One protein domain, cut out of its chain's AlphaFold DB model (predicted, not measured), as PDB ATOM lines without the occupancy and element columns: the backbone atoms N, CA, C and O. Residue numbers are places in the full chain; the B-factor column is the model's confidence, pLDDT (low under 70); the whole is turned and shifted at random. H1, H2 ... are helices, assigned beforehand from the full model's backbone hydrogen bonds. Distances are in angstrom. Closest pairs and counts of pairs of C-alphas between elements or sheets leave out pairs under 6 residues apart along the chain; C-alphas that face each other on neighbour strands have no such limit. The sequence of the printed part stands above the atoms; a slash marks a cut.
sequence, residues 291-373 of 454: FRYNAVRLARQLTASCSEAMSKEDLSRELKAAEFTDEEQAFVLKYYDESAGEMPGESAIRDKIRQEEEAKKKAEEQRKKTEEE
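What this domain is: This is residues 291 to 373 of the 454 residues of an uncharacterized protein of Faecalibaculum rodentium (UniProt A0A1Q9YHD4). Three short helices, H1, H2 and H3, cross one another in a compact head, and a long straight helix, H4, leaves it as an arm, with residues 354 to 373 sticking out free. H2 and H3 make a helical hairpin, and H1 packs on both. The printed part has 83 residues with four named helices, in the order H1, H2, H3, H4, and no named strand: all helix. It is loose, with a radius of gyration of the C-alphas of 16.4 A, and spans 55 by 24 by 20 A, the arm making the length.

How they stand to each other: Start at H1, residues 291 to 305, the hub, which touches three other helices. It touches H2, residues 312 to 321, at a steep tilt of 63 degrees, opposite ways; the closest C-alphas, of Ala 295 and Leu 319, are 7.0 A apart. It touches H3, residues 326 to 335, at a steep tilt of 57 degrees, the same way; look at the closest C-alphas, of Arg 292 and Glu 328, 4.9 A apart. The hairpin of H2 and H3 touches with the C-alphas of Ser 316 and Gln 329 closest, at 6.1 A, and its steep tilt of 37 degrees, opposite ways, is only just past shallow. H1, with residues 293 to 297 alone, only just touches H4, residues 346 to 373, at residue 346 alone, with 3 pairs of C-alphas within 8 A; the closest, of Tyr 293 and Glu 346, are 7.2 A apart. H2 and H4 are apart. In H1, H2 and H4 every O i to N i+4 pair is within hydrogen-bond range; in H3 5 of 6 are.

Where its parts are: Find C-alpha 291 at (-45.024, 43.284, -33.567); from there H1 runs 21.1 A to Ser 305. H4 runs 40.2 A from C-alpha 346 at (-53.311, 40.138, -42.184) to C-alpha 373 at (-26.680, 30.078, -70.580).

The domain as a whole: The two C-alphas farthest apart, of Ser 307 and Glu 373, are 56.4 A apart. The printed part has no cut, no link is long, and no printed residue is under 70 in pLDDT.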
ATOM      1  N   PHE A 291     -44.435  41.981 -33.868       97.50
ATOM      2  CA  PHE A 291     -45.024  43.284 -33.567       97.50
ATOM      3  C   PHE A 291     -45.381  44.112 -34.806       97.50
ATOM      4  O   PHE A 291     -46.251  44.981 -34.723       97.50
ATOM      5  N   ARG A 292     -44.858  43.766 -35.990       97.56
ATOM      6  CA  ARG A 292     -45.330  44.351 -37.256       97.56
ATOM      7  C   ARG A 292     -46.801  44.035 -37.496       97.56
ATOM      8  O   ARG A 292     -47.553  44.885 -37.966       97.56
ATOM      9  N   TYR A 293     -47.241  42.827 -37.142       97.50
ATOM     10  CA  TYR A 293     -48.649  42.450 -37.262       97.50
ATOM     11  C   TYR A 293     -49.505  43.024 -36.133       97.50
ATOM     12  O   TYR A 293     -50.687  43.268 -36.356       97.50
ATOM     13  N   ASN A 294     -48.926  43.328 -34.969       97.62
ATOM     14  CA  ASN A 294     -49.632  44.111 -33.954       97.62
ATOM     15  C   ASN A 294     -49.913  45.535 -34.454       97.62
ATOM     16  O   ASN A 294     -51.043  46.007 -34.338       97.62
ATOM     17  N   ALA A 295     -48.925  46.166 -35.099       98.00
ATOM     18  CA  ALA A 295     -49.085  47.472 -35.732       98.00
ATOM     19  C   ALA A 295     -50.173  47.442 -36.819       98.00
ATOM     20  O   ALA A 295     -51.022  48.326 -36.864       98.00
ATOM     21  N   VAL A 296     -50.217  46.386 -37.646       98.12
ATOM     22  CA  VAL A 296     -51.293  46.182 -38.637       98.12
ATOM     23  C   VAL A 296     -52.669  46.083 -37.973       98.12
ATOM     24  O   VAL A 296     -53.618  46.687 -38.473       98.12
ATOM     25  N   ARG A 297     -52.807  45.340 -36.864       97.69
ATOM     26  CA  ARG A 297     -54.091  45.218 -36.148       97.69
ATOM     27  C   ARG A 297     -54.555  46.556 -35.592       97.69
ATOM     28  O   ARG A 297     -55.715  46.907 -35.804       97.69
ATOM     29  N   LEU A 298     -53.660  47.312 -34.952       97.31
ATOM     30  CA  LEU A 298     -53.984  48.654 -34.469       97.31
ATOM     31  C   LEU A 298     -54.368  49.574 -35.628       97.31
ATOM     32  O   LEU A 298     -55.414  50.210 -35.585       97.31
ATOM     33  N   ALA A 299     -53.568  49.596 -36.693       97.00
ATOM     34  CA  ALA A 299     -53.830  50.413 -37.869       97.00
ATOM     35  C   ALA A 299     -55.204  50.099 -38.481       97.00
ATOM     36  O   ALA A 299     -55.942  51.009 -38.835       97.00
ATOM     37  N   ARG A 300     -55.593  48.821 -38.525       95.69
ATOM     38  CA  ARG A 300     -56.917  48.392 -38.988       95.69
ATOM     39  C   ARG A 300     -58.049  48.849 -38.072       95.69
ATOM     40  O   ARG A 300     -59.090  49.245 -38.587       95.69
ATOM     41  N   GLN A 301     -57.860  48.817 -36.752       95.00
ATOM     42  CA  GLN A 301     -58.829  49.378 -35.802       95.00
ATOM     43  C   GLN A 301     -58.984  50.893 -36.000       95.00
ATOM     44  O   GLN A 301     -60.109  51.376 -36.093       95.00
ATOM     45  N   LEU A 302     -57.869  51.619 -36.131       94.44
ATOM     46  CA  LEU A 302     -57.858  53.064 -36.358       94.44
ATOM     47  C   LEU A 302     -58.580  53.426 -37.659       94.44
ATOM     48  O   LEU A 302     -59.564  54.161 -37.620       94.44
ATOM     49  N   THR A 303     -58.184  52.831 -38.788       93.88
ATOM     50  CA  THR A 303     -58.778  53.153 -40.094       93.88
ATOM     51  C   THR A 303     -60.251  52.766 -40.183       93.88
ATOM     52  O   THR A 303     -61.020  53.469 -40.822       93.88
ATOM     53  N   ALA A 304     -60.675  51.686 -39.514       91.19
ATOM     54  CA  ALA A 304     -62.086  51.295 -39.474       91.19
ATOM     55  C   ALA A 304     -62.947  52.212 -38.584       91.19
ATOM     56  O   ALA A 304     -64.166  52.250 -38.739       91.19
ATOM     57  N   SER A 305     -62.332  52.916 -37.628       88.06
ATOM     58  CA  SER A 305     -63.031  53.823 -36.711       88.06
ATOM     59  C   SER A 305     -63.236  55.233 -37.275       88.06
ATOM     60  O   SER A 305     -64.071  55.983 -36.765       88.06
ATOM     61  N   CYS A 306     -62.504  55.601 -38.327       83.50
ATOM     62  CA  CYS A 306     -62.588  56.917 -38.946       83.50
ATOM     63  C   CYS A 306     -63.724  56.986 -39.977       83.50
ATOM     64  O   CYS A 306     -63.919  56.076 -40.778       83.50
ATOM     65  N   SER A 307     -64.470  58.096 -39.980       72.94
ATOM     66  CA  SER A 307     -65.514  58.360 -40.983       72.94
ATOM     67  C   SER A 307     -64.956  58.809 -42.337       72.94
ATOM     68  O   SER A 307     -65.651  58.730 -43.346       72.94
ATOM     69  N   GLU A 308     -63.722  59.311 -42.347       80.81
ATOM     70  CA  GLU A 308     -62.985  59.744 -43.533       80.81
ATOM     71  C   GLU A 308     -61.673  58.960 -43.636       80.81
ATOM     72  O   GLU A 308     -61.119  58.527 -42.622       80.81
ATOM     73  N   ALA A 309     -61.176  58.783 -44.863       83.50
ATOM     74  CA  ALA A 309     -59.926  58.076 -45.117       83.50
ATOM     75  C   ALA A 309     -58.754  58.773 -44.407       83.50
ATOM     76  O   ALA A 309     -58.478  59.949 -44.655       83.50
ATOM     77  N   MET A 310     -58.045  58.042 -43.544       89.44
ATOM     78  CA  MET A 310     -56.864  58.569 -42.859       89.44
ATOM     79  C   MET A 310     -55.720  58.809 -43.855       89.44
ATOM     80  O   MET A 310     -55.478  57.997 -44.751       89.44
ATOM     81  N   SER A 311     -54.959  59.890 -43.689       91.62
ATOM     82  CA  SER A 311     -53.715  60.061 -44.449       91.62
ATOM     83  C   SER A 311     -52.621  59.111 -43.937       91.62
ATOM     84  O   SER A 311     -52.666  58.655 -42.788       91.62
ATOM     85  N   LYS A 312     -51.601  58.821 -44.761       94.25
ATOM     86  CA  LYS A 312     -50.424  58.052 -44.312       94.25
ATOM     87  C   LYS A 312     -49.683  58.768 -43.189       94.25
ATOM     88  O   LYS A 312     -49.187  58.118 -42.271       94.25
ATOM     89  N   GLU A 313     -49.608  60.091 -43.254       93.81
ATOM     90  CA  GLU A 313     -48.960  60.929 -42.251       93.81
ATOM     91  C   GLU A 313     -49.679  60.847 -40.902       93.81
ATOM     92  O   GLU A 313     -49.023  60.745 -39.864       93.81
ATOM     93  N   ASP A 314     -51.015  60.856 -40.903       93.94
ATOM     94  CA  ASP A 314     -51.808  60.732 -39.679       93.94
ATOM     95  C   ASP A 314     -51.733  59.317 -39.110       93.94
ATOM     96  O   ASP A 314     -51.472  59.158 -37.920       93.94
ATOM     97  N   LEU A 315     -51.851  58.287 -39.958       95.19
ATOM     98  CA  LEU A 315     -51.696  56.897 -39.526       95.19
ATOM     99  C   LEU A 315     -50.309  56.647 -38.912       95.19
ATOM    100  O   LEU A 315     -50.194  56.013 -37.866       95.19
ATOM    101  N   SER A 316     -49.256  57.186 -39.531       96.19
ATOM    102  CA  SER A 316     -47.890  57.138 -39.001       96.19
ATOM    103  C   SER A 316     -47.786  57.802 -37.623       96.19
ATOM    104  O   SER A 316     -47.199  57.242 -36.695       96.19
ATOM    105  N   ARG A 317     -48.420  58.970 -37.449       96.44
ATOM    106  CA  ARG A 317     -48.437  59.696 -36.171       96.44
ATOM    107  C   ARG A 317     -49.120  58.901 -35.062       96.44
ATOM    108  O   ARG A 317     -48.581  58.851 -33.960       96.44
ATOM    109  N   GLU A 318     -50.253  58.265 -35.353       97.00
ATOM    110  CA  GLU A 318     -50.975  57.424 -34.388       97.00
ATOM    111  C   GLU A 318     -50.166  56.183 -33.992       97.00
ATOM    112  O   GLU A 318     -50.040  55.866 -32.810       97.00
ATOM    113  N   LEU A 319     -49.534  55.509 -34.958       97.69
ATOM    114  CA  LEU A 319     -48.662  54.364 -34.673       97.69
ATOM    115  C   LEU A 319     -47.459  54.762 -33.814       97.69
ATOM    116  O   LEU A 319     -47.093  54.041 -32.886       97.69
ATOM    117  N   LYS A 320     -46.871  55.929 -34.083       97.31
ATOM    118  CA  LYS A 320     -45.788  56.481 -33.269       97.31
ATOM    119  C   LYS A 320     -46.254  56.843 -31.859       97.31
ATOM    120  O   LYS A 320     -45.528  56.591 -30.903       97.31
ATOM    121  N   ALA A 321     -47.456  57.405 -31.716       97.44
ATOM    122  CA  ALA A 321     -48.063  57.682 -30.413       97.44
ATOM    123  C   ALA A 321     -48.351  56.393 -29.621       97.44
ATOM    124  O   ALA A 321     -48.283  56.402 -28.395       97.44
ATOM    125  N   ALA A 322     -48.602  55.281 -30.315       97.12
ATOM    126  CA  ALA A 322     -48.704  53.938 -29.743       97.12
ATOM    127  C   ALA A 322     -47.344  53.220 -29.573       97.12
ATOM    128  O   ALA A 322     -47.308  52.021 -29.287       97.12
ATOM    129  N   GLU A 323     -46.232  53.946 -29.729       98.06
ATOM    130  CA  GLU A 323     -44.858  53.481 -29.495       98.06
ATOM    131  C   GLU A 323     -44.385  52.354 -30.426       98.06
ATOM    132  O   GLU A 323     -43.499  51.571 -30.076       98.06
ATOM    133  N   PHE A 324     -44.954  52.259 -31.628       98.25
ATOM    134  CA  PHE A 324     -44.389  51.405 -32.671       98.25
ATOM    135  C   PHE A 324     -43.122  52.031 -33.256       98.25
ATOM    136  O   PHE A 324     -43.033  53.243 -33.471       98.25
ATOM    137  N   THR A 325     -42.135  51.191 -33.548       97.56
ATOM    138  CA  THR A 325     -40.861  51.591 -34.157       97.56
ATOM    139  C   THR A 325     -41.048  52.099 -35.585       97.56
ATOM    140  O   THR A 325     -42.029  51.776 -36.256       97.56
ATOM    141  N   ASP A 326     -40.076  52.859 -36.092       97.19
ATOM    142  CA  ASP A 326     -40.117  53.368 -37.469       97.19
ATOM    143  C   ASP A 326     -40.144  52.227 -38.510       97.19
ATOM    144  O   ASP A 326     -40.756  52.362 -39.569       97.19
ATOM    145  N   GLU A 327     -39.544  51.070 -38.200       97.38
ATOM    146  CA  GLU A 327     -39.579  49.872 -39.053       97.38
ATOM    147  C   GLU A 327     -40.980  49.242 -39.116       97.38
ATOM    148  O   GLU A 327     -41.449  48.853 -40.190       97.38
ATOM    149  N   GLU A 328     -41.675  49.164 -37.981       98.12
ATOM    150  CA  GLU A 328     -43.053  48.664 -37.901       98.12
ATOM    151  C   GLU A 328     -44.032  49.627 -38.575       98.12
ATOM    152  O   GLU A 328     -44.898  49.189 -39.336       98.12
ATOM    153  N   GLN A 329     -43.851  50.935 -38.372       97.81
ATOM    154  CA  GLN A 329     -44.599  51.975 -39.081       97.81
ATOM    155  C   GLN A 329     -44.399  51.842 -40.596       97.81
ATOM    156  O   GLN A 329     -45.372  51.768 -41.347       97.81
ATOM    157  N   ALA A 330     -43.151  51.730 -41.064       97.81
ATOM    158  CA  ALA A 330     -42.848  51.555 -42.482       97.81
ATOM    159  C   ALA A 330     -43.476  50.276 -43.061       97.81
ATOM    160  O   ALA A 330     -43.970  50.288 -44.192       97.81
ATOM    161  N   PHE A 331     -43.506  49.182 -42.291       98.12
ATOM    162  CA  PHE A 331     -44.185  47.951 -42.692       98.12
ATOM    163  C   PHE A 331     -45.689  48.168 -42.889       98.12
ATOM    164  O   PHE A 331     -46.229  47.744 -43.910       98.12
ATOM    165  N   VAL A 332     -46.359  48.846 -41.953       97.75
ATOM    166  CA  VAL A 332     -47.789  49.170 -42.071       97.75
ATOM    167  C   VAL A 332     -48.046  50.047 -43.298       97.75
ATOM    168  O   VAL A 332     -48.865  49.695 -44.149       97.75
ATOM    169  N   LEU A 333     -47.295  51.141 -43.443       96.94
ATOM    170  CA  LEU A 333     -47.469  52.109 -44.530       96.94
ATOM    171  C   LEU A 333     -47.184  51.517 -45.917       96.94
ATOM    172  O   LEU A 333     -47.775  51.973 -46.896       96.94
ATOM    173  N   LYS A 334     -46.331  50.483 -46.021       96.75
ATOM    174  CA  LYS A 334     -46.100  49.742 -47.275       96.75
ATOM    175  C   LYS A 334     -47.386  49.097 -47.805       96.75
ATOM    176  O   LYS A 334     -47.565  49.017 -49.018       96.75
ATOM    177  N   TYR A 335     -48.248  48.598 -46.916       96.00
ATOM    178  CA  TYR A 335     -49.456  47.856 -47.294       96.00
ATOM    179  C   TYR A 335     -50.753  48.647 -47.124       96.00
ATOM    180  O   TYR A 335     -51.808  48.118 -47.472       96.00
ATOM    181  N   TYR A 336     -50.688  49.879 -46.619       96.00
ATOM    182  CA  TYR A 336     -51.850  50.754 -46.510       96.00
ATOM    183  C   TYR A 336     -52.399  51.139 -47.890       96.00
ATOM    184  O   TYR A 336     -51.642  51.544 -48.776       96.00
ATOM    185  N   ASP A 337     -53.715  51.021 -48.063       90.56
ATOM    186  CA  ASP A 337     -54.411  51.402 -49.288       90.56
ATOM    187  C   ASP A 337     -55.019  52.801 -49.130       90.56
ATOM    188  O   ASP A 337     -56.119  52.961 -48.609       90.56
ATOM    189  N   GLU A 338     -54.307  53.824 -49.608       87.19
ATOM    190  CA  GLU A 338     -54.789  55.215 -49.585       87.19
ATOM    191  C   GLU A 338     -56.063  55.426 -50.405       87.19
ATOM    192  O   GLU A 338     -56.815  56.354 -50.126       87.19
ATOM    193  N   SER A 339     -56.308  54.593 -51.423       86.44
ATOM    194  CA  SER A 339     -57.494  54.733 -52.271       86.44
ATOM    195  C   SER A 339     -58.753  54.236 -51.568       86.44
ATOM    196  O   SER A 339     -59.817  54.833 -51.724       86.44
ATOM    197  N   ALA A 340     -58.621  53.172 -50.772       86.12
ATOM    198  CA  ALA A 340     -59.693  52.645 -49.939       86.12
ATOM    199  C   ALA A 340     -59.787  53.354 -48.578       86.12
ATOM    200  O   ALA A 340     -60.839  53.317 -47.950       86.12
ATOM    201  N   GLY A 341     -58.702  53.982 -48.112       87.50
ATOM    202  CA  GLY A 341     -58.612  54.542 -46.762       87.50
ATOM    203  C   GLY A 341     -58.569  53.475 -45.663       87.50
ATOM    204  O   GLY A 341     -58.827  53.778 -44.502       87.50
ATOM    205  N   GLU A 342     -58.274  52.222 -46.019       89.75
ATOM    206  CA  GLU A 342     -58.394  51.065 -45.133       89.75
ATOM    207  C   GLU A 342     -57.113  50.230 -45.098       89.75
ATOM    208  O   GLU A 342     -56.452  49.991 -46.114       89.75
ATOM    209  N   MET A 343     -56.785  49.706 -43.916       94.69
ATOM    210  CA  MET A 343     -55.735  48.699 -43.777       94.69
ATOM    211  C   MET A 343     -56.220  47.298 -44.187       94.69
ATOM    212  O   MET A 343     -57.166  46.757 -43.588       94.69
ATOM    213  N   PRO A 344     -55.527  46.633 -45.133       94.19
ATOM    214  CA  PRO A 344     -55.831  45.256 -45.497       94.19
ATOM    215  C   PRO A 344     -55.721  44.295 -44.308       94.19
ATOM    216  O   PRO A 344     -54.962  44.509 -43.363       94.19
ATOM    217  N   GLY A 345     -56.468  43.191 -44.369       93.56
ATOM    218  CA  GLY A 345     -56.373  42.128 -43.366       93.56
ATOM    219  C   GLY A 345     -55.020  41.412 -43.411       93.56
ATOM    220  O   GLY A 345     -54.366  41.353 -44.453       93.56
ATOM    221  N   GLU A 346     -54.615  40.808 -42.292       95.06
ATOM    222  CA  GLU A 346     -53.311  40.138 -42.184       95.06
ATOM    223  C   GLU A 346     -53.098  39.043 -43.230       95.06
ATOM    224  O   GLU A 346     -51.996  38.912 -43.756       95.06
ATOM    225  N   SER A 347     -54.138  38.263 -43.541       95.06
ATOM    226  CA  SER A 347     -54.068  37.213 -44.563       95.06
ATOM    227  C   SER A 347     -53.716  37.792 -45.930       95.06
ATOM    228  O   SER A 347     -52.806  37.292 -46.582       95.06
ATOM    229  N   ALA A 348     -54.344  38.906 -46.315       95.81
ATOM    230  CA  ALA A 348     -54.058  39.590 -47.571       95.81
ATOM    231  C   ALA A 348     -52.617  40.125 -47.619       95.81
ATOM    232  O   ALA A 348     -51.961  40.029 -48.655       95.81
ATOM    233  N   ILE A 349     -52.100  40.652 -46.504       96.69
ATOM    234  CA  ILE A 349     -50.703  41.106 -46.417       96.69
ATOM    235  C   ILE A 349     -49.741  39.916 -46.539       96.69
ATOM    236  O   ILE A 349     -48.801  39.967 -47.332       96.69
ATOM    237  N   ARG A 350     -49.995  38.819 -45.814       96.25
ATOM    238  CA  ARG A 350     -49.185  37.589 -45.887       96.25
ATOM    239  C   ARG A 350     -49.186  36.993 -47.293       96.25
ATOM    240  O   ARG A 350     -48.132  36.593 -47.780       96.25
ATOM    241  N   ASP A 351     -50.336  36.977 -47.959       96.88
ATOM    242  CA  ASP A 351     -50.468  36.480 -49.327       96.88
ATOM    243  C   ASP A 351     -49.689  37.348 -50.323       96.88
ATOM    244  O   ASP A 351     -48.987  36.802 -51.174       96.88
ATOM    245  N   LYS A 352     -49.741  38.682 -50.185       95.69
ATOM    246  CA  LYS A 352     -48.928  39.606 -50.994       95.69
ATOM    247  C   LYS A 352     -47.430  39.378 -50.776       95.69
ATOM    248  O   LYS A 352     -46.694  39.267 -51.752       95.69
ATOM    249  N   ILE A 353     -46.982  39.234 -49.524       96.00
ATOM    250  CA  ILE A 353     -45.576  38.926 -49.204       96.00
ATOM    251  C   ILE A 353     -45.149  37.614 -49.865       96.00
ATOM    252  O   ILE A 353     -44.122  37.572 -50.537       96.00
ATOM    253  N   ARG A 354     -45.962  36.558 -49.738       96.56
ATOM    254  CA  ARG A 354     -45.683  35.261 -50.366       96.56
ATOM    255  C   ARG A 354     -45.565  35.391 -51.886       96.56
ATOM    256  O   ARG A 354     -44.627  34.856 -52.469       96.56
ATOM    257  N   GLN A 355     -46.478  36.119 -52.530       95.06
ATOM    258  CA  GLN A 355     -46.434  36.356 -53.976       95.06
ATOM    259  C   GLN A 355     -45.178  37.134 -54.399       95.06
ATOM    260  O   GLN A 355     -44.542  36.769 -55.388       95.06
ATOM    261  N   GLU A 356     -44.783  38.167 -53.647       94.62
ATOM    262  CA  GLU A 356     -43.545  38.921 -53.887       94.62
ATOM    263  C   GLU A 356     -42.300  38.032 -53.744       94.62
ATOM    264  O   GLU A 356     -41.392  38.094 -54.575       94.62
ATOM    265  N   GLU A 357     -42.244  37.183 -52.715       95.56
ATOM    266  CA  GLU A 357     -41.139  36.244 -52.492       95.56
ATOM    267  C   GLU A 357     -41.058  35.170 -53.580       95.56
ATOM    268  O   GLU A 357     -39.972  34.875 -54.079       95.56
ATOM    269  N   GLU A 358     -42.193  34.606 -53.993       95.06
ATOM    270  CA  GLU A 358     -42.261  33.656 -55.104       95.06
ATOM    271  C   GLU A 358     -41.837  34.302 -56.428       95.06
ATOM    272  O   GLU A 358     -41.094  33.692 -57.199       95.06
ATOM    273  N   ALA A 359     -42.255  35.544 -56.690       95.06
ATOM    274  CA  ALA A 359     -41.839  36.294 -57.870       95.06
ATOM    275  C   ALA A 359     -40.332  36.592 -57.849       95.06
ATOM    276  O   ALA A 359     -39.661  36.407 -58.866       95.06
ATOM    277  N   LYS A 360     -39.774  36.979 -56.692       94.81
ATOM    278  CA  LYS A 360     -38.327  37.178 -56.516       94.81
ATOM    279  C   LYS A 360     -37.545  35.888 -56.730       94.81
ATOM    280  O   LYS A 360     -36.566  35.912 -57.467       94.81
ATOM    281  N   LYS A 361     -37.998  34.761 -56.169       95.44
ATOM    282  CA  LYS A 361     -37.376  33.443 -56.386       95.44
ATOM    283  C   LYS A 361     -37.393  33.051 -57.861       95.44
ATOM    284  O   LYS A 361     -36.357  32.662 -58.388       95.44
ATOM    285  N   LYS A 362     -38.527  33.221 -58.550       94.62
ATOM    286  CA  LYS A 362     -38.633  32.961 -59.996       94.62
ATOM    287  C   LYS A 362     -37.715  33.875 -60.810       94.62
ATOM    288  O   LYS A 362     -37.080  33.412 -61.750       94.62
ATOM    289  N   ALA A 363     -37.614  35.153 -60.446       93.44
ATOM    290  CA  ALA A 363     -36.720  36.098 -61.108       93.44
ATOM    291  C   ALA A 363     -35.238  35.766 -60.865       93.44
ATOM    292  O   ALA A 363     -34.442  35.848 -61.795       93.44
ATOM    293  N   GLU A 364     -34.860  35.368 -59.649       94.75
ATOM    294  CA  GLU A 364     -33.499  34.930 -59.323       94.75
ATOM    295  C   GLU A 364     -33.145  33.623 -60.040       94.75
ATOM    296  O   GLU A 364     -32.066  33.508 -60.613       94.75
ATOM    297  N   GLU A 365     -34.063  32.657 -60.075       94.06
ATOM    298  CA  GLU A 365     -33.885  31.416 -60.826       94.06
ATOM    299  C   GLU A 365     -33.733  31.697 -62.327       94.06
ATOM    300  O   GLU A 365     -32.852  31.131 -62.971       94.06
ATOM    301  N   GLN A 366     -34.533  32.615 -62.878       92.31
ATOM    302  CA  GLN A 366     -34.406  33.032 -64.272       92.31
ATOM    303  C   GLN A 366     -33.065  33.725 -64.536       92.31
ATOM    304  O   GLN A 366     -32.436  33.422 -65.543       92.31
ATOM    305  N   ARG A 367     -32.600  34.593 -63.627       95.12
ATOM    306  CA  ARG A 367     -31.280  35.242 -63.724       95.12
ATOM    307  C   ARG A 367     -30.142  34.227 -63.699       95.12
ATOM    308  O   ARG A 367     -29.265  34.289 -64.549       95.12
ATOM    309  N   LYS A 368     -30.190  33.248 -62.791       94.25
ATOM    310  CA  LYS A 368     -29.198  32.162 -62.738       94.25
ATOM    311  C   LYS A 368     -29.208  31.331 -64.018       94.25
ATOM    312  O   LYS A 368     -28.146  31.013 -64.537       94.25
ATOM    313  N   LYS A 369     -30.392  31.026 -64.565       93.38
ATOM    314  CA  LYS A 369     -30.519  30.328 -65.854       93.38
ATOM    315  C   LYS A 369     -29.930  31.142 -67.006       93.38
ATOM    316  O   LYS A 369     -29.208  30.572 -67.816       93.38
ATOM    317  N   THR A 370     -30.191  32.450 -67.073       91.44
ATOM    318  CA  THR A 370     -29.616  33.315 -68.117       91.44
ATOM    319  C   THR A 370     -28.105  33.460 -67.971       91.44
ATOM    320  O   THR A 370     -27.402  33.326 -68.964       91.44
ATOM    321  N   GLU A 371     -27.591  33.644 -66.753       93.88
ATOM    322  CA  GLU A 371     -26.146  33.712 -66.486       93.88
ATOM    323  C   GLU A 371     -25.443  32.391 -66.841       93.88
ATOM    324  O   GLU A 371     -24.364  32.396 -67.435       93.88
ATOM    325  N   GLU A 372     -26.053  31.241 -66.532       92.00
ATOM    326  CA  GLU A 372     -25.515  29.930 -66.908       92.00
ATOM    327  C   GLU A 372     -25.532  29.718 -68.431       92.00
ATOM    328  O   GLU A 372     -24.581  29.172 -68.993       92.00
ATOM    329  N   GLU A 373     -26.587  30.160 -69.120       91.69
ATOM    330  CA  GLU A 373     -26.680  30.078 -70.580       91.69
ATOM    331  C   GLU A 373     -25.670  31.004 -71.275       91.69
ATOM    332  O   GLU A 373     -25.020  30.590 -72.236       91.69
TER     333      GLU A 373